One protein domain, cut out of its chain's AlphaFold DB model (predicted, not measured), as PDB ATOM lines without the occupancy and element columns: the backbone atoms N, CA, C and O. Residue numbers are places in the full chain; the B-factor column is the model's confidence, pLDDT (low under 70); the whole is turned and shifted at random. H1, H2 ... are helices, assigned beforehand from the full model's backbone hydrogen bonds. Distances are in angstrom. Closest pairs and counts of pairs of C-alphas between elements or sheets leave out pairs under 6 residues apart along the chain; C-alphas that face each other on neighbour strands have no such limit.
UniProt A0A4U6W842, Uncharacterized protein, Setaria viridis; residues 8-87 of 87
ATOM      1  N   GLU A   8      -4.477  12.270  28.231       62.00
ATOM      2  CA  GLU A   8      -3.357  12.301  27.290       62.00
ATOM      3  C   GLU A   8      -2.758  10.916  27.018       62.00
ATOM      4  O   GLU A   8      -2.557  10.582  25.851       62.00
ATOM      5  N   ASP A   9      -2.573  10.069  28.033       67.25
ATOM      6  CA  ASP A   9      -2.076   8.689  27.868       67.25
ATOM      7  C   ASP A   9      -3.047   7.850  27.023       67.25
ATOM      8  O   ASP A   9      -2.664   7.025  26.188       67.25
ATOM      9  N   ILE A  10      -4.337   8.138  27.187       66.56
ATOM     10  CA  ILE A  10      -5.452   7.563  26.435       66.56
ATOM     11  C   ILE A  10      -5.390   7.982  24.960       66.56
ATOM     12  O   ILE A  10      -5.488   7.147  24.056       66.56
ATOM     13  N   ALA A  11      -5.217   9.279  24.702       65.56
ATOM     14  CA  ALA A  11      -5.122   9.819  23.350       65.56
ATOM     15  C   ALA A  11      -3.863   9.324  22.621       65.56
ATOM     16  O   ALA A  11      -3.912   9.077  21.415       65.56
ATOM     17  N   VAL A  12      -2.753   9.150  23.342       72.88
ATOM     18  CA  VAL A  12      -1.518   8.551  22.823       72.88
ATOM     19  C   VAL A  12      -1.749   7.089  22.445       72.88
ATOM     20  O   VAL A  12      -1.420   6.697  21.327       72.88
ATOM     21  N   SER A  13      -2.398   6.311  23.315       71.25
ATOM     22  CA  SER A  13      -2.702   4.897  23.061       71.25
ATOM     23  C   SER A  13      -3.606   4.708  21.835       71.25
ATOM     24  O   SER A  13      -3.350   3.848  21.000       71.25
ATOM     25  N   LEU A  14      -4.615   5.570  21.654       70.62
ATOM     26  CA  LEU A  14      -5.490   5.547  20.473       70.62
ATOM     27  C   LEU A  14      -4.759   5.905  19.169       70.62
ATOM     28  O   LEU A  14      -5.085   5.357  18.121       70.62
ATOM     29  N   ARG A  15      -3.775   6.813  19.216       76.06
ATOM     30  CA  ARG A  15      -2.960   7.190  18.044       76.06
ATOM     31  C   ARG A  15      -1.954   6.110  17.646       76.06
ATOM     32  O   ARG A  15      -1.502   6.117  16.506       76.06
ATOM     33  N   ALA A  16      -1.602   5.218  18.569       80.12
ATOM     34  CA  ALA A  16      -0.680   4.115  18.322       80.12
ATOM     35  C   ALA A  16      -1.337   2.927  17.597       80.12
ATOM     36  O   ALA A  16      -0.621   2.095  17.040       80.12
ATOM     37  N   ILE A  17      -2.676   2.853  17.559       85.12
ATOM     38  CA  ILE A  17      -3.394   1.799  16.833       85.12
ATOM     39  C   ILE A  17      -3.153   1.977  15.331       85.12
ATOM     40  O   ILE A  17      -3.593   2.954  14.719       85.12
ATOM     41  N   ILE A  18      -2.476   1.005  14.721       85.75
ATOM     42  CA  ILE A  18      -2.257   0.978  13.272       85.75
ATOM     43  C   ILE A  18      -3.616   0.818  12.581       85.75
ATOM     44  O   ILE A  18      -4.317  -0.138  12.900       85.75
ATOM     45  N   PRO A  19      -3.997   1.670  11.611       86.44
ATOM     46  CA  PRO A  19      -5.278   1.547  10.921       86.44
ATOM     47  C   PRO A  19      -5.499   0.162  10.308       86.44
ATOM     48  O   PRO A  19      -4.560  -0.470   9.811       86.44
ATOM     49  N   LEU A  20      -6.753  -0.294  10.313       87.50
ATOM     50  CA  LEU A  20      -7.133  -1.548   9.672       87.50
ATOM     51  C   LEU A  20      -6.747  -1.520   8.184       87.50
ATOM     52  O   LEU A  20      -7.067  -0.592   7.443       87.50
ATOM     53  N   ASN A  21      -6.059  -2.568   7.759       86.81
ATOM     54  CA  ASN A  21      -5.704  -2.876   6.390       86.81
ATOM     55  C   ASN A  21      -6.076  -4.336   6.094       86.81
ATOM     56  O   ASN A  21      -6.457  -5.095   6.988       86.81
ATOM     57  N   GLY A  22      -5.965  -4.747   4.831       88.62
ATOM     58  CA  GLY A  22      -6.395  -6.083   4.404       88.62
ATOM     59  C   GLY A  22      -5.706  -7.255   5.116       88.62
ATOM     60  O   GLY A  22      -6.232  -8.362   5.082       88.62
ATOM     61  N   ASN A  23      -4.572  -7.027   5.790       93.31
ATOM     62  CA  ASN A  23      -3.721  -8.085   6.338       93.31
ATOM     63  C   ASN A  23      -3.524  -8.011   7.865       93.31
ATOM     64  O   ASN A  23      -2.908  -8.913   8.428       93.31
ATOM     65  N   ASN A  24      -4.011  -6.974   8.557       91.94
ATOM     66  CA  ASN A  24      -3.708  -6.745   9.979       91.94
ATOM     67  C   ASN A  24      -4.909  -6.904  10.926       91.94
ATOM     68  O   ASN A  24      -4.785  -6.550  12.097       91.94
ATOM     69  N   PHE A  25      -6.041  -7.456  10.474       86.19
ATOM     70  CA  PHE A  25      -7.277  -7.532  11.268       86.19
ATOM     71  C   PHE A  25      -7.080  -8.100  12.683       86.19
ATOM     72  O   PHE A  25      -7.605  -7.547  13.644       86.19
ATOM     73  N   HIS A  26      -6.307  -9.181  12.830       87.69
ATOM     74  CA  HIS A  26      -6.101  -9.822  14.135       87.69
ATOM     75  C   HIS A  26      -5.323  -8.927  15.114       87.69
ATOM     76  O   HIS A  26      -5.679  -8.852  16.289       87.69
ATOM     77  N   ALA A  27      -4.294  -8.230  14.621       87.06
ATOM     78  CA  ALA A  27      -3.497  -7.296  15.412       87.06
ATOM     79  C   ALA A  27      -4.300  -6.032  15.742       87.06
ATOM     80  O   ALA A  27      -4.443  -5.685  16.908       87.06
ATOM     81  N   TRP A  28      -4.943  -5.434  14.734       88.62
ATOM     82  CA  TRP A  28      -5.806  -4.264  14.905       88.62
ATOM     83  C   TRP A  28      -6.908  -4.505  15.937       88.62
ATOM     84  O   TRP A  28      -7.118  -3.692  16.835       88.62
ATOM     85  N   LYS A  29      -7.591  -5.654  15.846       84.69
ATOM     86  CA  LYS A  29      -8.629  -6.034  16.804       84.69
ATOM     87  C   LYS A  29      -8.053  -6.102  18.214       84.69
ATOM     88  O   LYS A  29      -8.658  -5.545  19.118       84.69
ATOM     89  N   LYS A  30      -6.901  -6.749  18.409       84.31
ATOM     90  CA  LYS A  30      -6.265  -6.859  19.725       84.31
ATOM     91  C   LYS A  30      -5.924  -5.482  20.311       84.31
ATOM     92  O   LYS A  30      -6.281  -5.226  21.456       84.31
ATOM     93  N   ASP A  31      -5.332  -4.591  19.521       83.88
ATOM     94  CA  ASP A  31      -4.928  -3.253  19.976       83.88
ATOM     95  C   ASP A  31      -6.144  -2.389  20.354       83.88
ATOM     96  O   ASP A  31      -6.169  -1.742  21.401       83.88
ATOM     97  N   VAL A  32      -7.211  -2.436  19.547       81.50
ATOM     98  CA  VAL A  32      -8.497  -1.789  19.865       81.50
ATOM     99  C   VAL A  32      -9.073  -2.332  21.171       81.50
ATOM    100  O   VAL A  32      -9.569  -1.567  22.001       81.50
ATOM    101  N   GLN A  33      -9.001  -3.647  21.369       76.81
ATOM    102  CA  GLN A  33      -9.507  -4.298  22.568       76.81
ATOM    103  C   GLN A  33      -8.689  -3.927  23.823       76.81
ATOM    104  O   GLN A  33      -9.256  -3.636  24.874       76.81
ATOM    105  N   GLU A  34      -7.365  -3.865  23.734       77.38
ATOM    106  CA  GLU A  34      -6.525  -3.439  24.858       77.38
ATOM    107  C   GLU A  34      -6.800  -1.985  25.250       77.38
ATOM    108  O   GLU A  34      -7.022  -1.701  26.428       77.38
ATOM    109  N   VAL A  35      -6.898  -1.074  24.279       77.25
ATOM    110  CA  VAL A  35      -7.197   0.335  24.561       77.25
ATOM    111  C   VAL A  35      -8.578   0.488  25.188       77.25
ATOM    112  O   VAL A  35      -8.714   1.128  26.222       77.25
ATOM    113  N   LEU A  36      -9.615  -0.144  24.640       72.38
ATOM    114  CA  LEU A  36     -10.947  -0.086  25.244       72.38
ATOM    115  C   LEU A  36     -10.953  -0.625  26.690       72.38
ATOM    116  O   LEU A  36     -11.757  -0.165  27.500       72.38
ATOM    117  N   MET A  37     -10.104  -1.613  27.006       71.50
ATOM    118  CA  MET A  37     -10.026  -2.241  28.330       71.50
ATOM    119  C   MET A  37      -9.331  -1.322  29.334       71.50
ATOM    120  O   MET A  37      -9.839  -1.144  30.435       71.50
ATOM    121  N   ILE A  38      -8.227  -0.681  28.936       71.50
ATOM    122  CA  ILE A  38      -7.510   0.319  29.746       71.50
ATOM    123  C   ILE A  38      -8.423   1.496  30.105       71.50
ATOM    124  O   ILE A  38      -8.329   2.066  31.187       71.50
ATOM    125  N   LEU A  39      -9.328   1.851  29.197       67.75
ATOM    126  CA  LEU A  39     -10.235   2.984  29.355       67.75
ATOM    127  C   LEU A  39     -11.504   2.665  30.148       67.75
ATOM    128  O   LEU A  39     -12.378   3.525  30.262       67.75
ATOM    129  N   ASP A  40     -11.637   1.425  30.623       66.31
ATOM    130  CA  ASP A  40     -12.854   0.891  31.239       66.31
ATOM    131  C   ASP A  40     -14.098   1.040  30.329       66.31
ATOM    132  O   ASP A  40     -15.246   0.919  30.752       66.31
ATOM    133  N   LEU A  41     -13.877   1.271  29.025       64.50
ATOM    134  CA  LEU A  41     -14.917   1.408  27.997       64.50
ATOM    135  C   LEU A  41     -15.468   0.053  27.550       64.50
ATOM    136  O   LEU A  41     -16.398  -0.018  26.747       64.50
ATOM    137  N   TYR A  42     -14.881  -1.024  28.062       63.47
ATOM    138  CA  TYR A  42     -15.248  -2.396  27.757       63.47
ATOM    139  C   TYR A  42     -16.568  -2.843  28.370       63.47
ATOM    140  O   TYR A  42     -17.100  -3.871  27.949       63.47
ATOM    141  N   TYR A  43     -17.094  -2.094  29.342       61.91
ATOM    142  CA  TYR A  43     -18.308  -2.463  30.062       61.91
ATOM    143  C   TYR A  43     -19.478  -2.727  29.099       61.91
ATOM    144  O   TYR A  43     -20.039  -3.814  29.103       61.91
ATOM    145  N   ALA A  44     -19.757  -1.818  28.159       59.97
ATOM    146  CA  ALA A  44     -20.853  -1.992  27.193       59.97
ATOM    147  C   ALA A  44     -20.588  -3.029  26.080       59.97
ATOM    148  O   ALA A  44     -21.496  -3.349  25.319       59.97
ATOM    149  N   LEU A  45     -19.349  -3.517  25.939       64.00
ATOM    150  CA  LEU A  45     -19.004  -4.576  24.981       64.00
ATOM    151  C   LEU A  45     -19.099  -5.981  25.589       64.00
ATOM    152  O   LEU A  45     -19.121  -6.953  24.836       64.00
ATOM    153  N   ARG A  46     -19.099  -6.092  26.922       67.56
ATOM    154  CA  ARG A  46     -19.238  -7.359  27.662       67.56
ATOM    155  C   ARG A  46     -20.623  -7.535  28.261       67.56
ATOM    156  O   ARG A  46     -21.092  -8.663  28.324       67.56
ATOM    157  N   GLU A  47     -21.241  -6.438  28.682       72.81
ATOM    158  CA  GLU A  47     -22.554  -6.445  29.312       72.81
ATOM    159  C   GLU A  47     -23.650  -6.138  28.291       72.81
ATOM    160  O   GLU A  47     -23.547  -5.195  27.489       72.81
ATOM    161  N   ASP A  48     -24.726  -6.918  28.359       79.12
ATOM    162  CA  ASP A  48     -25.953  -6.627  27.629       79.12
ATOM    163  C   ASP A  48     -26.502  -5.254  28.035       79.12
ATOM    164  O   ASP A  48     -26.287  -4.763  29.146       79.12
ATOM    165  N   LYS A  49     -27.232  -4.608  27.117       85.00
ATOM    166  CA  LYS A  49     -27.897  -3.336  27.418       85.00
ATOM    167  C   LYS A  49     -28.822  -3.536  28.631       85.00
ATOM    168  O   LYS A  49     -29.699  -4.401  28.547       85.00
ATOM    169  N   PRO A  50     -28.699  -2.725  29.701       87.56
ATOM    170  CA  PRO A  50     -29.601  -2.804  30.844       87.56
ATOM    171  C   PRO A  50     -31.066  -2.732  30.405       87.56
ATOM    172  O   PRO A  50     -31.426  -1.957  29.512       87.56
ATOM    173  N   VAL A  51     -31.913  -3.542  31.037       87.50
ATOM    174  CA  VAL A  51     -33.352  -3.603  30.758       87.50
ATOM    175  C   VAL A  51     -34.098  -2.852  31.851       87.50
ATOM    176  O   VAL A  51     -33.854  -3.075  33.035       87.50
ATOM    177  N   ALA A  52     -35.011  -1.966  31.450       87.31
ATOM    178  CA  ALA A  52     -35.813  -1.198  32.393       87.31
ATOM    179  C   ALA A  52     -36.643  -2.133  33.295       87.31
ATOM    180  O   ALA A  52     -37.267  -3.072  32.786       87.31
ATOM    181  N   PRO A  53     -36.682  -1.894  34.618       86.38
ATOM    182  CA  PRO A  53     -37.512  -2.678  35.519       86.38
ATOM    183  C   PRO A  53     -38.998  -2.476  35.200       86.38
ATOM    184  O   PRO A  53     -39.430  -1.392  34.809       86.38
ATOM    185  N   ILE A  54     -39.797  -3.526  35.391       86.44
ATOM    186  CA  ILE A  54     -41.252  -3.463  35.207       86.44
ATOM    187  C   ILE A  54     -41.857  -2.628  36.341       86.44
ATOM    188  O   ILE A  54     -41.599  -2.899  37.516       86.44
ATOM    189  N   MET A  55     -42.669  -1.632  35.979       81.75
ATOM    190  CA  MET A  55     -43.354  -0.758  36.932       81.75
ATOM    191  C   MET A  55     -44.257  -1.560  37.874       81.75
ATOM    192  O   MET A  55     -45.107  -2.331  37.435       81.75
ATOM    193  N   CYS A  56     -44.044  -1.376  39.174       78.69
ATOM    194  CA  CYS A  56     -44.784  -2.021  40.253       78.69
ATOM    195  C   CYS A  56     -44.832  -1.067  41.453       78.69
ATOM    196  O   CYS A  56     -43.832  -0.407  41.741       78.69
ATOM    197  N   ASP A  57     -45.952  -1.030  42.177       70.56
ATOM    198  CA  ASP A  57     -46.140  -0.229  43.397       70.56
ATOM    199  C   ASP A  57     -45.394  -0.842  44.595       70.56
ATOM    200  O   ASP A  57     -45.974  -1.256  45.598       70.56
ATOM    201  N   SER A  58     -44.072  -0.935  44.484       76.69
ATOM    202  CA  SER A  58     -43.198  -1.406  45.551       76.69
ATOM    203  C   SER A  58     -42.057  -0.424  45.769       76.69
ATOM    204  O   SER A  58     -41.513   0.143  44.825       76.69
ATOM    205  N   PHE A  59     -41.641  -0.264  47.023       73.31
ATOM    206  CA  PHE A  59     -40.426   0.482  47.363       73.31
ATOM    207  C   PHE A  59     -39.186  -0.083  46.639       73.31
ATOM    208  O   PHE A  59     -38.260   0.648  46.293       73.31
ATOM    209  N   GLU A  60     -39.204  -1.381  46.320       79.38
ATOM    210  CA  GLU A  60     -38.176  -2.021  45.501       79.38
ATOM    211  C   GLU A  60     -38.127  -1.511  44.058       79.38
ATOM    212  O   GLU A  60     -37.055  -1.547  43.456       79.38
ATOM    213  N   TYR A  61     -39.246  -1.056  43.483       84.50
ATOM    214  CA  TYR A  61     -39.265  -0.520  42.121       84.50
ATOM    215  C   TYR A  61     -38.427   0.752  42.021       84.50
ATOM    216  O   TYR A  61     -37.602   0.845  41.119       84.50
ATOM    217  N   ALA A  62     -38.571   1.681  42.972       85.06
ATOM    218  CA  ALA A  62     -37.785   2.916  42.997       85.06
ATOM    219  C   ALA A  62     -36.277   2.617  43.055       85.06
ATOM    220  O   ALA A  62     -35.517   3.097  42.222       85.06
ATOM    221  N   HIS A  63     -35.857   1.720  43.951       84.81
ATOM    222  CA  HIS A  63     -34.452   1.325  44.064       84.81
ATOM    223  C   HIS A  63     -33.928   0.590  42.814       84.81
ATOM    224  O   HIS A  63     -32.804   0.816  42.369       84.81
ATOM    225  N   LYS A  64     -34.736  -0.293  42.209       85.81
ATOM    226  CA  LYS A  64     -34.386  -0.964  40.941       85.81
ATOM    227  C   LYS A  64     -34.280   0.038  39.789       85.81
ATOM    228  O   LYS A  64     -33.418  -0.124  38.930       85.81
ATOM    229  N   PHE A  65     -35.134   1.056  39.775       88.38
ATOM    230  CA  PHE A  65     -35.139   2.101  38.759       88.38
ATOM    231  C   PHE A  65     -33.925   3.028  38.885       88.38
ATOM    232  O   PHE A  65     -33.286   3.312  37.874       88.38
ATOM    233  N   ASP A  66     -33.538   3.420  40.101       88.88
ATOM    234  CA  ASP A  66     -32.329   4.220  40.336       88.88
ATOM    235  C   ASP A  66     -31.070   3.488  39.845       88.88
ATOM    236  O   ASP A  66     -30.287   4.051  39.079       88.88
ATOM    237  N   ASN A  67     -30.919   2.203  40.187       87.38
ATOM    238  CA  ASN A  67     -29.797   1.387  39.704       87.38
ATOM    239  C   ASN A  67     -29.804   1.244  38.175       87.38
ATOM    240  O   ASN A  67     -28.777   1.456  37.533       87.38
ATOM    241  N   TYR A  68     -30.971   0.972  37.576       90.81
ATOM    242  CA  TYR A  68     -31.116   0.927  36.120       90.81
ATOM    243  C   TYR A  68     -30.681   2.239  35.455       90.81
ATOM    244  O   TYR A  68     -30.032   2.205  34.412       90.81
ATOM    245  N   THR A  69     -31.010   3.385  36.056       89.81
ATOM    246  CA  THR A  69     -30.680   4.708  35.508       89.81
ATOM    247  C   THR A  69     -29.165   4.933  35.479       89.81
ATOM    248  O   THR A  69     -28.621   5.373  34.468       89.81
ATOM    249  N   VAL A  70     -28.457   4.546  36.542       88.56
ATOM    250  CA  VAL A  70     -26.987   4.614  36.589       88.56
ATOM    251  C   VAL A  70     -26.354   3.669  35.561       88.56
ATOM    252  O   VAL A  70     -25.439   4.057  34.824       88.56
ATOM    253  N   ASP A  71     -26.856   2.438  35.469       86.00
ATOM    254  CA  ASP A  71     -26.304   1.418  34.579       86.00
ATOM    255  C   ASP A  71     -26.534   1.756  33.100       86.00
ATOM    256  O   ASP A  71     -25.624   1.589  32.279       86.00
ATOM    257  N   ILE A  72     -27.712   2.281  32.737       89.44
ATOM    258  CA  ILE A  72     -28.024   2.645  31.348       89.44
ATOM    259  C   ILE A  72     -27.204   3.852  30.881       89.44
ATOM    260  O   ILE A  72     -26.669   3.819  29.772       89.44
ATOM    261  N   GLU A  73     -27.009   4.872  31.724       87.94
ATOM    262  CA  GLU A  73     -26.158   6.026  31.406       87.94
ATOM    263  C   GLU A  73     -24.703   5.604  31.172       87.94
ATOM    264  O   GLU A  73     -24.058   6.019  30.196       87.94
ATOM    265  N   LYS A  74     -24.184   4.730  32.044       83.44
ATOM    266  CA  LYS A  74     -22.845   4.150  31.920       83.44
ATOM    267  C   LYS A  74     -22.722   3.351  30.620       83.44
ATOM    268  O   LYS A  74     -21.784   3.577  29.847       83.44
ATOM    269  N   TRP A  75     -23.679   2.466  30.340       86.81
ATOM    270  CA  TRP A  75     -23.689   1.637  29.135       86.81
ATOM    271  C   TRP A  75     -23.741   2.482  27.853       86.81
ATOM    272  O   TRP A  75     -22.939   2.281  26.938       86.81
ATOM    273  N   GLU A  76     -24.621   3.484  27.782       86.69
ATOM    274  CA  GLU A  76     -24.757   4.355  26.608       86.69
ATOM    275  C   GLU A  76     -23.500   5.185  26.343       86.69
ATOM    276  O   GLU A  76     -23.053   5.294  25.191       86.69
ATOM    277  N   LYS A  77     -22.882   5.733  27.399       82.94
ATOM    278  CA  LYS A  77     -21.616   6.470  27.297       82.94
ATOM    279  C   LYS A  77     -20.532   5.601  26.666       82.94
ATOM    280  O   LYS A  77     -19.864   6.058  25.733       82.94
ATOM    281  N   PHE A  78     -20.374   4.369  27.139       78.81
ATOM    282  CA  PHE A  78     -19.351   3.450  26.650       78.81
ATOM    283  C   PHE A  78     -19.636   2.935  25.239       78.81
ATOM    284  O   PHE A  78     -18.750   2.996  24.385       78.81
ATOM    285  N   ASN A  79     -20.880   2.556  24.940       81.75
ATOM    286  CA  ASN A  79     -21.293   2.134  23.601       81.75
ATOM    287  C   ASN A  79     -21.023   3.226  22.550       81.75
ATOM    288  O   ASN A  79     -20.519   2.957  21.459       81.75
ATOM    289  N   ARG A  80     -21.291   4.496  22.884       82.81
ATOM    290  CA  ARG A  80     -21.006   5.632  21.995       82.81
ATOM    291  C   ARG A  80     -19.515   5.773  21.684       82.81
ATOM    292  O   ARG A  80     -19.169   6.112  20.553       82.81
ATOM    293  N   ILE A  81     -18.643   5.557  22.666       73.19
ATOM    294  CA  ILE A  81     -17.191   5.675  22.477       73.19
ATOM    295  C   ILE A  81     -16.663   4.475  21.685       73.19
ATOM    296  O   ILE A  81     -15.940   4.675  20.711       73.19
ATOM    297  N   ALA A  82     -17.102   3.257  22.013       70.19
ATOM    298  CA  ALA A  82     -16.750   2.049  21.271       70.19
ATOM    299  C   ALA A  82     -17.107   2.170  19.778       70.19
ATOM    300  O   ALA A  82     -16.257   1.942  18.919       70.19
ATOM    301  N   LYS A  83     -18.315   2.655  19.451       75.75
ATOM    302  CA  LYS A  83     -18.741   2.920  18.062       75.75
ATOM    303  C   LYS A  83     -17.859   3.922  17.314       75.75
ATOM    304  O   LYS A  83     -17.785   3.863  16.093       75.75
ATOM    305  N   ARG A  84     -17.208   4.864  18.007       75.19
ATOM    306  CA  ARG A  84     -16.277   5.812  17.369       75.19
ATOM    307  C   ARG A  84     -14.929   5.175  17.037       75.19
ATOM    308  O   ARG A  84     -14.291   5.629  16.094       75.19
ATOM    309  N   ILE A  85     -14.512   4.170  17.808       66.38
ATOM    310  CA  ILE A  85     -13.232   3.469  17.649       66.38
ATOM    311  C   ILE A  85     -13.342   2.354  16.600       66.38
ATOM    312  O   ILE A  85     -12.445   2.202  15.782       66.38
ATOM    313  N   ILE A  86     -14.458   1.618  16.584       69.12
ATOM    314  CA  ILE A  86     -14.682   0.426  15.737       69.12
ATOM    315  C   ILE A  86     -15.046   0.779  14.270       69.12
ATOM    316  O   ILE A  86     -15.463  -0.098  13.531       69.12
ATOM    317  N   LYS A  87     -14.901   2.042  13.845       56.06
ATOM    318  CA  LYS A  87     -15.299   2.529  12.506       56.06
ATOM    319  C   LYS A  87     -15.005   1.573  11.347       56.06
ATOM    320  O   LYS A  87     -13.835   1.156  11.211       56.06
TER     321      LYS A  87
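What this domain is: This is residues 8 to 87 of the 87 residues of an uncharacterized protein of Setaria viridis (UniProt A0A4U6W842). One long helix, H4, and the extended link of residues 47 to 58, which runs out beside it and folds back into it, make a long arm. At the other end of the domain a loose helical hairpin, H1 and H2, stands at a slant to H4, and the short H3 packs on H4 where the link sets out. The printed part has 80 residues with four named helices, H1, H2, H3 and H4 in that order, and no named strand; the class is all helix. The whole is only just loose, close to extended, with a radius of gyration of the C-alphas of 17.1 A, and it spans 56 by 27 by 15 A.

Where its parts are: H1 is residues 8 to 16 and begins with C-alpha 8 at (-3.357, 12.301, 27.290); it is 12.4 A long from first to last C-alpha. H2 is residues 25 to 38 and is 20.1 A long. H3 is residues 43 to 46, 5.5 A long. H4, the longest helix with 27 residues, is residues 59 to 85; it runs 40.4 A from C-alpha 59 at (-40.426, 0.482, 47.363) to C-alpha 85 at (-13.232, 3.469, 17.649).

How they stand to each other: H1 and H2 touch and form a helical hairpin, running opposite ways at a shallow tilt of 5 degrees. Their closest C-alphas, those of Ser 13 and Val 35, are 6.6 A apart, and H2 touches H1 with residues 32 to 35 alone. H2 and H3 are near each other, with 5 pairs of C-alphas within 10 A. H3 touches H4, with the closest C-alphas, those of Ala 44 and Trp 75, 5.0 A apart; H4 does so with residues 75 to 82 alone. H2 and H4 are close but not clearly touching, at a steep tilt of 43 degrees, opposite ways; their closest C-alphas, those of Leu 36 and Ala 82, are 7.3 A apart. H1 is apart from H3, and only just apart from H4, at 8.5 A between their closest C-alphas. In H1 and H2 every pair of O i and N i+4 is within hydrogen-bond range, in H4 22 of 23 are, and H3 is too short for such a pair.

The domain as a whole: The C-alphas farthest apart, those of Asn 23 and Asp 57, are 56.9 A apart. The printed part has no cut and ends at Lys 87, the chain's last residue. The link from H1 to H2 is short, that from H2 to H3 is tight, and that from H3 to H4, with 12 residues, is long. Residues 21 to 26, of which 25 and 26 belong to H2, stand free. The mean pLDDT of the printed part is 79.0; it is under 70 at residues 8 to 11, 39 to 46 and 85 to 87.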